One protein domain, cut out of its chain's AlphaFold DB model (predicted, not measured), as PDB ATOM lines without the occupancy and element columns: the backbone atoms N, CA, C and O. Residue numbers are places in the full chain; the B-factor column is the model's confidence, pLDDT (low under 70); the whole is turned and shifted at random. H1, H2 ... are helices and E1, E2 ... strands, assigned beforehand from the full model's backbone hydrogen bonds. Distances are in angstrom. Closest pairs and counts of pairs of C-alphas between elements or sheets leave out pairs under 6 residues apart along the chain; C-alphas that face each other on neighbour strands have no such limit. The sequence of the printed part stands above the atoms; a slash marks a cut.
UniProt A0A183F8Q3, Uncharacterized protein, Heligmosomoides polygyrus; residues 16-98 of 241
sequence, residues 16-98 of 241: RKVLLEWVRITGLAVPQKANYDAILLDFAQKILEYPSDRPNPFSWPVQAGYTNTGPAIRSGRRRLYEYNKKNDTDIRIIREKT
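This is residues 16 to 98 of the 241 residues of an uncharacterized protein of Heligmosomoides polygyrus (UniProt A0A183F8Q3). A ribbon of two antiparallel strands, E1 and E2, pairs the two ends of the printed part, and two helices about perpendicular to each other, H1 and H2, stand with the last residue of H1 by the middle of H2. A long stretch with no named element, residues 48 to 75, loops out between the helices, and residues 32 to 38, of which 36 to 38 belong to H1, stick out. The 83 printed residues hold two named strands and two named helices in the order E1, H1, H2, E2; the class is mixed, helices and strands, with under half of the residues in named elements. The whole is only just compact, close to loose, with a radius of gyration of the C-alphas of 13.8 A and spans of 36 by 34 by 27 A.

E1, residues 21 to 26, begins with C-alpha 21 at (117.392, 128.449, 143.533) and is 15.9 A long from first to last C-alpha. H1, residues 36 to 47, is 15.2 A long. H2, residues 76 to 87, is 16.4 A long, and its C-alpha 76 is at (112.839, 112.582, 137.518). E2, residues 92 to 97, is 15.7 A long and ends with C-alpha 97 at (121.838, 128.627, 144.735).

E1 and E2 are antiparallel neighbours, at 153 degrees between their directions. N 24 and O 94 are within hydrogen-bond range at 2.8 A, and so are N 92 and O 26 at 2.9 A. H2 and E2 are near each other, with 7 pairs of C-alphas within 10 A. H1 and H2 only just touch, with 3 pairs of C-alphas within 8 A, about perpendicular at 84 degrees. H1 touches with residue 47 alone and H2 with residues 79 to 83 alone; the closest C-alphas, of Ile 47 and Leu 80, are 6.2 A apart. E1 and H2 are apart, as are H1 and E2. In H1 and H2 every O i to N i+4 pair is within hydrogen-bond range.

The two C-alphas farthest apart are those of Lys 33 and Asn 68, 42.9 A. The printed part has no cut. The link from H1 to H2 is long, 28 residues, and in it residues 66 to 67 pair antiparallel with residues 70 to 71. The mean pLDDT of the printed part is 70.8; residues 16 to 23, 56 to 76 and 95 to 98 are under 70.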
ATOM      1  N   ARG A  16     116.314 140.312 148.506       48.78
ATOM      2  CA  ARG A  16     115.730 139.207 149.295       48.78
ATOM      3  C   ARG A  16     115.511 137.952 148.451       48.78
ATOM      4  O   ARG A  16     115.650 136.846 148.964       48.78
ATOM      5  N   LYS A  17     115.220 138.104 147.154       42.97
ATOM      6  CA  LYS A  17     115.132 137.003 146.181       42.97
ATOM      7  C   LYS A  17     116.501 136.458 145.760       42.97
ATOM      8  O   LYS A  17     116.514 135.482 145.032       42.97
ATOM      9  N   VAL A  18     117.640 136.979 146.242       46.44
ATOM     10  CA  VAL A  18     119.000 136.464 145.919       46.44
ATOM     11  C   VAL A  18     119.278 135.072 146.513       46.44
ATOM     12  O   VAL A  18     120.375 134.554 146.375       46.44
ATOM     13  N   LEU A  19     118.292 134.390 147.093       48.25
ATOM     14  CA  LEU A  19     118.238 132.926 147.063       48.25
ATOM     15  C   LEU A  19     117.353 132.482 145.886       48.25
ATOM     16  O   LEU A  19     116.336 131.821 146.081       48.25
ATOM     17  N   LEU A  20     117.715 132.854 144.654       49.47
ATOM     18  CA  LEU A  20     117.205 132.147 143.491       49.47
ATOM     19  C   LEU A  20     117.878 130.782 143.547       49.47
ATOM     20  O   LEU A  20     119.060 130.618 143.237       49.47
ATOM     21  N   GLU A  21     117.128 129.788 144.011       53.84
ATOM     22  CA  GLU A  21     117.392 128.449 143.533       53.84
ATOM     23  C   GLU A  21     117.045 128.501 142.044       53.84
ATOM     24  O   GLU A  21     115.934 128.868 141.656       53.84
ATOM     25  N   TRP A  22     118.029 128.235 141.197       63.84
ATOM     26  CA  TRP A  22     117.830 128.053 139.768       63.84
ATOM     27  C   TRP A  22     118.328 126.663 139.383       63.84
ATOM     28  O   TRP A  22     119.231 126.082 139.999       63.84
ATOM     29  N   VAL A  23     117.664 126.072 138.400       68.31
ATOM     30  CA  VAL A  23     118.047 124.772 137.872       68.31
ATOM     31  C   VAL A  23     118.806 125.012 136.585       68.31
ATOM     32  O   VAL A  23     118.249 125.511 135.610       68.31
ATOM     33  N   ARG A  24     120.078 124.634 136.573       76.62
ATOM     34  CA  ARG A  24     120.883 124.617 135.364       76.62
ATOM     35  C   ARG A  24     120.820 123.229 134.748       76.62
ATOM     36  O   ARG A  24     121.209 122.250 135.382       76.62
ATOM     37  N   ILE A  25     120.344 123.157 133.510       81.06
ATOM     38  CA  ILE A  25     120.388 121.939 132.701       81.06
ATOM     39  C   ILE A  25     121.592 122.059 131.765       81.06
ATOM     40  O   ILE A  25     121.685 123.012 130.995       81.06
ATOM     41  N   THR A  26     122.538 121.128 131.848       84.50
ATOM     42  CA  THR A  26     123.701 121.057 130.948       84.50
ATOM     43  C   THR A  26     123.666 119.773 130.136       84.50
ATOM     44  O   THR A  26     123.018 118.815 130.544       84.50
ATOM     45  N   GLY A  27     124.355 119.746 128.994       80.81
ATOM     46  CA  GLY A  27     124.420 118.560 128.128       80.81
ATOM     47  C   GLY A  27     123.174 118.322 127.269       80.81
ATOM     48  O   GLY A  27     123.143 117.366 126.503       80.81
ATOM     49  N   LEU A  28     122.160 119.190 127.364       85.31
ATOM     50  CA  LEU A  28     121.004 119.168 126.472       85.31
ATOM     51  C   LEU A  28     121.367 119.856 125.148       85.31
ATOM     52  O   LEU A  28     121.817 121.002 125.151       85.31
ATOM     53  N   ALA A  29     121.171 119.168 124.025       82.31
ATOM     54  CA  ALA A  29     121.372 119.752 122.704       82.31
ATOM     55  C   ALA A  29     120.265 120.779 122.416       82.31
ATOM     56  O   ALA A  29     119.084 120.438 122.389       82.31
ATOM     57  N   VAL A  30     120.652 122.038 122.206       82.75
ATOM     58  CA  VAL A  30     119.723 123.151 121.971       82.75
ATOM     59  C   VAL A  30     119.954 123.720 120.566       82.75
ATOM     60  O   VAL A  30     121.072 124.143 120.264       82.75
ATOM     61  N   PRO A  31     118.930 123.766 119.691       83.69
ATOM     62  CA  PRO A  31     119.035 124.447 118.404       83.69
ATOM     63  C   PRO A  31     119.220 125.958 118.599       83.69
ATOM     64  O   PRO A  31     118.563 126.560 119.444       83.69
ATOM     65  N   GLN A  32     120.039 126.608 117.765       76.44
ATOM     66  CA  GLN A  32     120.408 128.028 117.926       76.44
ATOM     67  C   GLN A  32     119.238 129.037 117.881       76.44
ATOM     68  O   GLN A  32     119.409 130.176 118.302       76.44
ATOM     69  N   LYS A  33     118.061 128.651 117.370       81.81
ATOM     70  CA  LYS A  33     116.862 129.512 117.264       81.81
ATOM     71  C   LYS A  33     115.629 128.922 117.955       81.81
ATOM     72  O   LYS A  33     114.503 129.283 117.622       81.81
ATOM     73  N   ALA A  34     115.816 127.961 118.849       80.56
ATOM     74  CA  ALA A  34     114.692 127.282 119.469       80.56
ATOM     75  C   ALA A  34     114.062 128.109 120.596       80.56
ATOM     76  O   ALA A  34     114.739 128.838 121.319       80.56
ATOM     77  N   ASN A  35     112.747 127.956 120.752       86.69
ATOM     78  CA  ASN A  35     112.025 128.497 121.891       86.69
ATOM     79  C   ASN A  35     112.372 127.675 123.143       86.69
ATOM     80  O   ASN A  35     112.092 126.475 123.197       86.69
ATOM     81  N   TYR A  36     112.975 128.322 124.140       82.00
ATOM     82  CA  TYR A  36     113.395 127.675 125.381       82.00
ATOM     83  C   TYR A  36     112.231 127.038 126.143       82.00
ATOM     84  O   TYR A  36     112.408 125.949 126.682       82.00
ATOM     85  N   ASP A  37     111.034 127.630 126.122       81.12
ATOM     86  CA  ASP A  37     109.865 127.059 126.803       81.12
ATOM     87  C   ASP A  37     109.437 125.736 126.163       81.12
ATOM     88  O   ASP A  37     109.123 124.769 126.859       81.12
ATOM     89  N   ALA A  38     109.501 125.659 124.831       83.62
ATOM     90  CA  ALA A  38     109.212 124.435 124.097       83.62
ATOM     91  C   ALA A  38     110.262 123.351 124.379       83.62
ATOM     92  O   ALA A  38     109.905 122.196 124.578       83.62
ATOM     93  N   ILE A  39     111.546 123.721 124.458       85.19
ATOM     94  CA  ILE A  39     112.632 122.792 124.808       85.19
ATOM     95  C   ILE A  39     112.467 122.264 126.231       85.19
ATOM     96  O   ILE A  39     112.662 121.078 126.477       85.19
ATOM     97  N   LEU A  40     112.122 123.135 127.177       83.06
ATOM     98  CA  LEU A  40     111.906 122.749 128.565       83.06
ATOM     99  C   LEU A  40     110.693 121.823 128.691       83.06
ATOM    100  O   LEU A  40     110.759 120.825 129.404       83.06
ATOM    101  N   LEU A  41     109.608 122.100 127.972       83.00
ATOM    102  CA  LEU A  41     108.437 121.227 127.951       83.00
ATOM    103  C   LEU A  41     108.752 119.869 127.307       83.00
ATOM    104  O   LEU A  41     108.360 118.835 127.845       83.00
ATOM    105  N   ASP A  42     109.539 119.859 126.229       85.75
ATOM    106  CA  ASP A  42     110.020 118.636 125.583       85.75
ATOM    107  C   ASP A  42     110.920 117.819 126.515       85.75
ATOM    108  O   ASP A  42     110.755 116.610 126.664       85.75
ATOM    109  N   PHE A  43     111.824 118.491 127.226       85.31
ATOM    110  CA  PHE A  43     112.664 117.888 128.253       85.31
ATOM    111  C   PHE A  43     111.818 117.273 129.379       85.31
ATOM    112  O   PHE A  43     112.051 116.134 129.787       85.31
ATOM    113  N   ALA A  44     110.795 117.985 129.855       84.00
ATOM    114  CA  ALA A  44     109.890 117.471 130.874       84.00
ATOM    115  C   ALA A  44     109.112 116.239 130.391       84.00
ATOM    116  O   ALA A  44     109.052 115.243 131.106       84.00
ATOM    117  N   GLN A  45     108.538 116.276 129.189       83.44
ATOM    118  CA  GLN A  45     107.648 115.221 128.700       83.44
ATOM    119  C   GLN A  45     108.394 114.023 128.111       83.44
ATOM    120  O   GLN A  45     108.031 112.889 128.398       83.44
ATOM    121  N   LYS A  46     109.444 114.238 127.310       84.44
ATOM    122  CA  LYS A  46     110.160 113.151 126.625       84.44
ATOM    123  C   LYS A  46     111.277 112.536 127.454       84.44
ATOM    124  O   LYS A  46     111.511 111.338 127.345       84.44
ATOM    125  N   ILE A  47     111.983 113.339 128.254       84.31
ATOM    126  CA  ILE A  47     113.155 112.869 129.011       84.31
ATOM    127  C   ILE A  47     112.774 112.537 130.453       84.31
ATOM    128  O   ILE A  47     113.155 111.490 130.975       84.31
ATOM    129  N   LEU A  48     112.009 113.410 131.115       82.50
ATOM    130  CA  LEU A  48     111.563 113.169 132.491       82.50
ATOM    131  C   LEU A  48     110.242 112.386 132.572       82.50
ATOM    132  O   LEU A  48     109.858 111.970 133.674       82.50
ATOM    133  N   GLU A  49     109.568 112.166 131.434       82.62
ATOM    134  CA  GLU A  49     108.237 111.544 131.340       82.62
ATOM    135  C   GLU A  49     107.256 112.167 132.344       82.62
ATOM    136  O   GLU A  49     106.545 111.478 133.089       82.62
ATOM    137  N   TYR A  50     107.305 113.495 132.455       80.12
ATOM    138  CA  TYR A  50     106.417 114.247 133.321       80.12
ATOM    139  C   TYR A  50     104.999 114.212 132.731       80.12
ATOM    140  O   TYR A  50     104.837 114.520 131.548       80.12
ATOM    141  N   PRO A  51     103.977 113.852 133.524       79.44
ATOM    142  CA  PRO A  51     102.606 113.754 133.039       79.44
ATOM    143  C   PRO A  51     102.081 115.093 132.499       79.44
ATOM    144  O   PRO A  51     102.161 116.115 133.181       79.44
ATOM    145  N   SER A  52     101.542 115.090 131.280       77.75
ATOM    146  CA  SER A  52     101.049 116.299 130.598       77.75
ATOM    147  C   SER A  52      99.802 116.912 131.247       77.75
ATOM    148  O   SER A  52      99.488 118.069 130.992       77.75
ATOM    149  N   ASP A  53      99.088 116.138 132.064       80.44
ATOM    150  CA  ASP A  53      97.909 116.547 132.833       80.44
ATOM    151  C   ASP A  53      98.266 117.420 134.045       80.44
ATOM    152  O   ASP A  53      97.408 118.128 134.576       80.44
ATOM    153  N   ARG A  54      99.528 117.397 134.493       73.75
ATOM    154  CA  ARG A  54      99.969 118.163 135.658       73.75
ATOM    155  C   ARG A  54     100.548 119.522 135.255       73.75
ATOM    156  O   ARG A  54     101.449 119.585 134.418       73.75
ATOM    157  N   PRO A  55     100.096 120.624 135.881       70.75
ATOM    158  CA  PRO A  55     100.665 121.936 135.621       70.75
ATOM    159  C   PRO A  55     102.072 122.064 136.228       70.75
ATOM    160  O   PRO A  55     102.364 121.513 137.288       70.75
ATOM    161  N   ASN A  56     102.920 122.870 135.584       69.56
ATOM    162  CA  ASN A  56     104.234 123.307 136.076       69.56
ATOM    163  C   ASN A  56     105.251 122.171 136.346       69.56
ATOM    164  O   ASN A  56     105.635 121.956 137.503       69.56
ATOM    165  N   PRO A  57     105.790 121.514 135.296       67.94
ATOM    166  CA  PRO A  57     106.807 120.456 135.419       67.94
ATOM    167  C   PRO A  57     108.089 120.886 136.150       67.94
ATOM    168  O   PRO A  57     108.803 120.046 136.695       67.94
ATOM    169  N   PHE A  58     108.364 122.193 136.190       69.56
ATOM    170  CA  PHE A  58     109.528 122.795 136.849       69.56
ATOM    171  C   PHE A  58     109.169 123.633 138.080       69.56
ATOM    172  O   PHE A  58     109.998 124.402 138.564       69.56
ATOM    173  N   SER A  59     107.949 123.495 138.614       61.66
ATOM    174  CA  SER A  59     107.668 124.005 139.957       61.66
ATOM    175  C   SER A  59     108.578 123.278 140.951       61.66
ATOM    176  O   SER A  59     108.691 122.049 140.933       61.66
ATOM    177  N   TRP A  60     109.322 124.050 141.745       53.78
ATOM    178  CA  TRP A  60     110.384 123.537 142.608       53.78
ATOM    179  C   TRP A  60     109.922 122.332 143.440       53.78
ATOM    180  O   TRP A  60     108.807 122.322 143.964       53.78
ATOM    181  N   PRO A  61     110.761 121.299 143.592       48.31
ATOM    182  CA  PRO A  61     110.341 120.074 144.243       48.31
ATOM    183  C   PRO A  61     110.087 120.311 145.727       48.31
ATOM    184  O   PRO A  61     111.013 120.563 146.498       48.31
ATOM    185  N   VAL A  62     108.834 120.114 146.133       44.94
ATOM    186  CA  VAL A  62     108.484 119.834 147.524       44.94
ATOM    187  C   VAL A  62     109.253 118.580 147.932       44.94
ATOM    188  O   VAL A  62     109.028 117.501 147.364       44.94
ATOM    189  N   GLN A  63     110.178 118.741 148.879       43.22
ATOM    190  CA  GLN A  63     110.994 117.678 149.459       43.22
ATOM    191  C   GLN A  63     110.112 116.447 149.722       43.22
ATOM    192  O   GLN A  63     109.109 116.534 150.426       43.22
ATOM    193  N   ALA A  64     110.423 115.308 149.099       41.72
ATOM    194  CA  ALA A  64     109.580 114.110 149.166       41.72
ATOM    195  C   ALA A  64     109.951 113.194 150.343       41.72
ATOM    196  O   ALA A  64     109.677 111.998 150.306       41.72
ATOM    197  N   GLY A  65     110.609 113.758 151.358       40.97
ATOM    198  CA  GLY A  65     111.256 113.030 152.443       40.97
ATOM    199  C   GLY A  65     112.744 112.769 152.199       40.97
ATOM    200  O   GLY A  65     113.336 113.211 151.208       40.97
ATOM    201  N   TYR A  66     113.357 112.068 153.149       39.44
ATOM    202  CA  TYR A  66     114.753 111.641 153.109       39.44
ATOM    203  C   TYR A  66     114.829 110.144 152.809       39.44
ATOM    204  O   TYR A  66     114.055 109.353 153.336       39.44
ATOM    205  N   THR A  67     115.784 109.767 151.968       47.78
ATOM    206  CA  THR A  67     116.267 108.385 151.845       47.78
ATOM    207  C   THR A  67     117.589 108.259 152.601       47.78
ATOM    208  O   THR A  67     118.204 109.275 152.932       47.78
ATOM    209  N   ASN A  68     118.072 107.033 152.823       43.78
ATOM    210  CA  ASN A  68     119.340 106.759 153.523       43.78
ATOM    211  C   ASN A  68     120.578 107.428 152.878       43.78
ATOM    212  O   ASN A  68     121.645 107.457 153.481       43.78
ATOM    213  N   THR A  69     120.446 107.977 151.666       52.69
ATOM    214  CA  THR A  69     121.498 108.662 150.895       52.69
ATOM    215  C   THR A  69     121.221 110.153 150.642       52.69
ATOM    216  O   THR A  69     121.983 110.801 149.925       52.69
ATOM    217  N   GLY A  70     120.162 110.728 151.230       44.41
ATOM    218  CA  GLY A  70     119.847 112.161 151.147       44.41
ATOM    219  C   GLY A  70     118.395 112.483 150.757       44.41
ATOM    220  O   GLY A  70     117.554 111.583 150.655       44.41
ATOM    221  N   PRO A  71     118.065 113.776 150.559       43.78
ATOM    222  CA  PRO A  71     116.707 114.219 150.247       43.78
ATOM    223  C   PRO A  71     116.231 113.675 148.893       43.78
ATOM    224  O   PRO A  71     116.875 113.872 147.859       43.78
ATOM    225  N   ALA A  72     115.080 113.001 148.898       40.81
ATOM    226  CA  ALA A  72     114.479 112.413 147.710       40.81
ATOM    227  C   ALA A  72     113.697 113.467 146.913       40.81
ATOM    228  O   ALA A  72     112.869 114.212 147.444       40.81
ATOM    229  N   ILE A  73     113.958 113.510 145.608       51.28
ATOM    230  CA  ILE A  73     113.229 114.326 144.633       51.28
ATOM    231  C   ILE A  73     112.352 113.366 143.832       51.28
ATOM    232  O   ILE A  73     112.850 112.347 143.352       51.28
ATOM    233  N   ARG A  74     111.054 113.667 143.705       53.47
ATOM    234  CA  ARG A  74     110.074 112.765 143.075       53.47
ATOM    235  C   ARG A  74     110.460 112.499 141.606       53.47
ATOM    236  O   ARG A  74     110.647 113.432 140.832       53.47
ATOM    237  N   SER A  75     110.635 111.216 141.285       55.25
ATOM    238  CA  SER A  75     110.583 110.548 139.965       55.25
ATOM    239  C   SER A  75     111.494 110.960 138.787       55.25
ATOM    240  O   SER A  75     111.705 110.121 137.917       55.25
ATOM    241  N   GLY A  76     112.099 112.152 138.727       64.38
ATOM    242  CA  GLY A  76     112.839 112.582 137.518       64.38
ATOM    243  C   GLY A  76     114.269 112.033 137.362       64.38
ATOM    244  O   GLY A  76     114.735 111.785 136.253       64.38
ATOM    245  N   ARG A  77     114.992 111.814 138.471       71.88
ATOM    246  CA  ARG A  77     116.446 111.535 138.437       71.88
ATOM    247  C   ARG A  77     116.799 110.163 137.854       71.88
ATOM    248  O   ARG A  77     117.803 110.037 137.161       71.88
ATOM    249  N   ARG A  78     115.977 109.148 138.138       77.62
ATOM    250  CA  ARG A  78     116.170 107.787 137.619       77.62
ATOM    251  C   ARG A  78     115.946 107.735 136.106       77.62
ATOM    252  O   ARG A  78     116.778 107.186 135.398       77.62
ATOM    253  N   ARG A  79     114.882 108.380 135.627       81.81
ATOM    254  CA  ARG A  79     114.548 108.463 134.199       81.81
ATOM    255  C   ARG A  79     115.605 109.210 133.400       81.81
ATOM    256  O   ARG A  79     116.043 108.720 132.370       81.81
ATOM    257  N   LEU A  80     116.099 110.330 133.930       84.00
ATOM    258  CA  LEU A  80     117.211 111.053 133.315       84.00
ATOM    259  C   LEU A  80     118.463 110.171 133.179       84.00
ATOM    260  O   LEU A  80     119.123 110.194 132.146       84.00
ATOM    261  N   TYR A  81     118.779 109.375 134.206       83.56
ATOM    262  CA  TYR A  81     119.906 108.442 134.164       83.56
ATOM    263  C   TYR A  81     119.712 107.337 133.115       83.56
ATOM    264  O   TYR A  81     120.628 107.040 132.350       83.56
ATOM    265  N   GLU A  82     118.518 106.748 133.047       86.69
ATOM    266  CA  GLU A  82     118.171 105.726 132.053       86.69
ATOM    267  C   GLU A  82     118.202 106.294 130.623       86.69
ATOM    268  O   GLU A  82     118.764 105.663 129.726       86.69
ATOM    269  N   TYR A  83     117.699 107.515 130.420       87.50
ATOM    270  CA  TYR A  83     117.768 108.228 129.144       87.50
ATOM    271  C   TYR A  83     119.215 108.500 128.724       87.50
ATOM    272  O   TYR A  83     119.583 108.198 127.591       87.50
ATOM    273  N   ASN A  84     120.045 109.012 129.639       89.12
ATOM    274  CA  ASN A  84     121.465 109.264 129.393       89.12
ATOM    275  C   ASN A  84     122.208 107.985 128.992       89.12
ATOM    276  O   ASN A  84     122.954 107.985 128.018       89.12
ATOM    277  N   LYS A  85     121.939 106.872 129.687       90.88
ATOM    278  CA  LYS A  85     122.529 105.566 129.373       90.88
ATOM    279  C   LYS A  85     122.084 105.027 128.010       90.88
ATOM    280  O   LYS A  85     122.867 104.367 127.339       90.88
ATOM    281  N   LYS A  86     120.829 105.262 127.616       92.44
ATOM    282  CA  LYS A  86     120.269 104.763 126.351       92.44
ATOM    283  C   LYS A  86     120.719 105.579 125.137       92.44
ATOM    284  O   LYS A  86     120.919 105.000 124.077       92.44
ATOM    285  N   ASN A  87     120.832 106.897 125.287       89.06
ATOM    286  CA  ASN A  87     121.095 107.823 124.181       89.06
ATOM    287  C   ASN A  87     122.547 108.322 124.132       89.06
ATOM    288  O   ASN A  87     122.844 109.194 123.324       89.06
ATOM    289  N   ASP A  88     123.421 107.794 124.994       89.19
ATOM    290  CA  ASP A  88     124.817 108.226 125.139       89.19
ATOM    291  C   ASP A  88     124.950 109.750 125.351       89.19
ATOM    292  O   ASP A  88     125.764 110.441 124.743       89.19
ATOM    293  N   THR A  89     124.086 110.300 126.212       88.00
ATOM    294  CA  THR A  89     124.075 111.727 126.567       88.00
ATOM    295  C   THR A  89     124.496 111.947 128.016       88.00
ATOM    296  O   THR A  89     124.213 111.130 128.886       88.00
ATOM    297  N   ASP A  90     125.106 113.096 128.317       87.38
ATOM    298  CA  ASP A  90     125.482 113.497 129.684       87.38
ATOM    299  C   ASP A  90     124.649 114.701 130.149       87.38
ATOM    300  O   ASP A  90     125.168 115.772 130.478       87.38
ATOM    301  N   ILE A  91     123.319 114.549 130.129       86.69
ATOM    302  CA  ILE A  91     122.417 115.611 130.575       86.69
ATOM    303  C   ILE A  91     122.428 115.669 132.101       86.69
ATOM    304  O   ILE A  91     122.143 114.676 132.777       86.69
ATOM    305  N   ARG A  92     122.711 116.846 132.664       82.25
ATOM    306  CA  ARG A  92     122.782 117.055 134.116       82.25
ATOM    307  C   ARG A  92     121.856 118.171 134.550       82.25
ATOM    308  O   ARG A  92     121.805 119.222 133.925       82.25
ATOM    309  N   ILE A  93     121.164 117.939 135.662       78.94
ATOM    310  CA  ILE A  93     120.331 118.928 136.345       78.94
ATOM    311  C   ILE A  93     121.080 119.357 137.607       78.94
ATOM    312  O   ILE A  93     121.192 118.585 138.562       78.94
ATOM    313  N   ILE A  94     121.600 120.580 137.615       74.62
ATOM    314  CA  ILE A  94     122.345 121.156 138.733       74.62
ATOM    315  C   ILE A  94     121.450 122.183 139.415       74.62
ATOM    316  O   ILE A  94     120.950 123.107 138.778       74.62
ATOM    317  N   ARG A  95     121.253 122.031 140.725       69.50
ATOM    318  CA  ARG A  95     120.679 123.104 141.537       69.50
ATOM    319  C   ARG A  95     121.794 124.049 141.915       69.50
ATOM    320  O   ARG A  95     122.665 123.695 142.707       69.50
ATOM    321  N   GLU A  96     121.752 125.238 141.358       59.12
ATOM    322  CA  GLU A  96     122.613 126.315 141.794       59.12
ATOM    323  C   GLU A  96     121.789 127.208 142.735       59.12
ATOM    324  O   GLU A  96     120.604 127.461 142.513       59.12
ATOM    325  N   LYS A  97     122.406 127.625 143.838       56.78
ATOM    326  CA  LYS A  97     121.838 128.627 144.735       56.78
ATOM    327  C   LYS A  97     122.653 129.886 144.542       56.78
ATOM    328  O   LYS A  97     123.865 129.857 144.779       56.78
ATOM    329  N   THR A  98     122.025 130.982 144.138       52.69
ATOM    330  CA  THR A  98     122.667 132.285 144.312       52.69
ATOM    331  C   THR A  98     122.846 132.496 145.816       52.69
ATOM    332  O   THR A  98     121.925 132.257 146.594       52.69
TER     333      THR A  98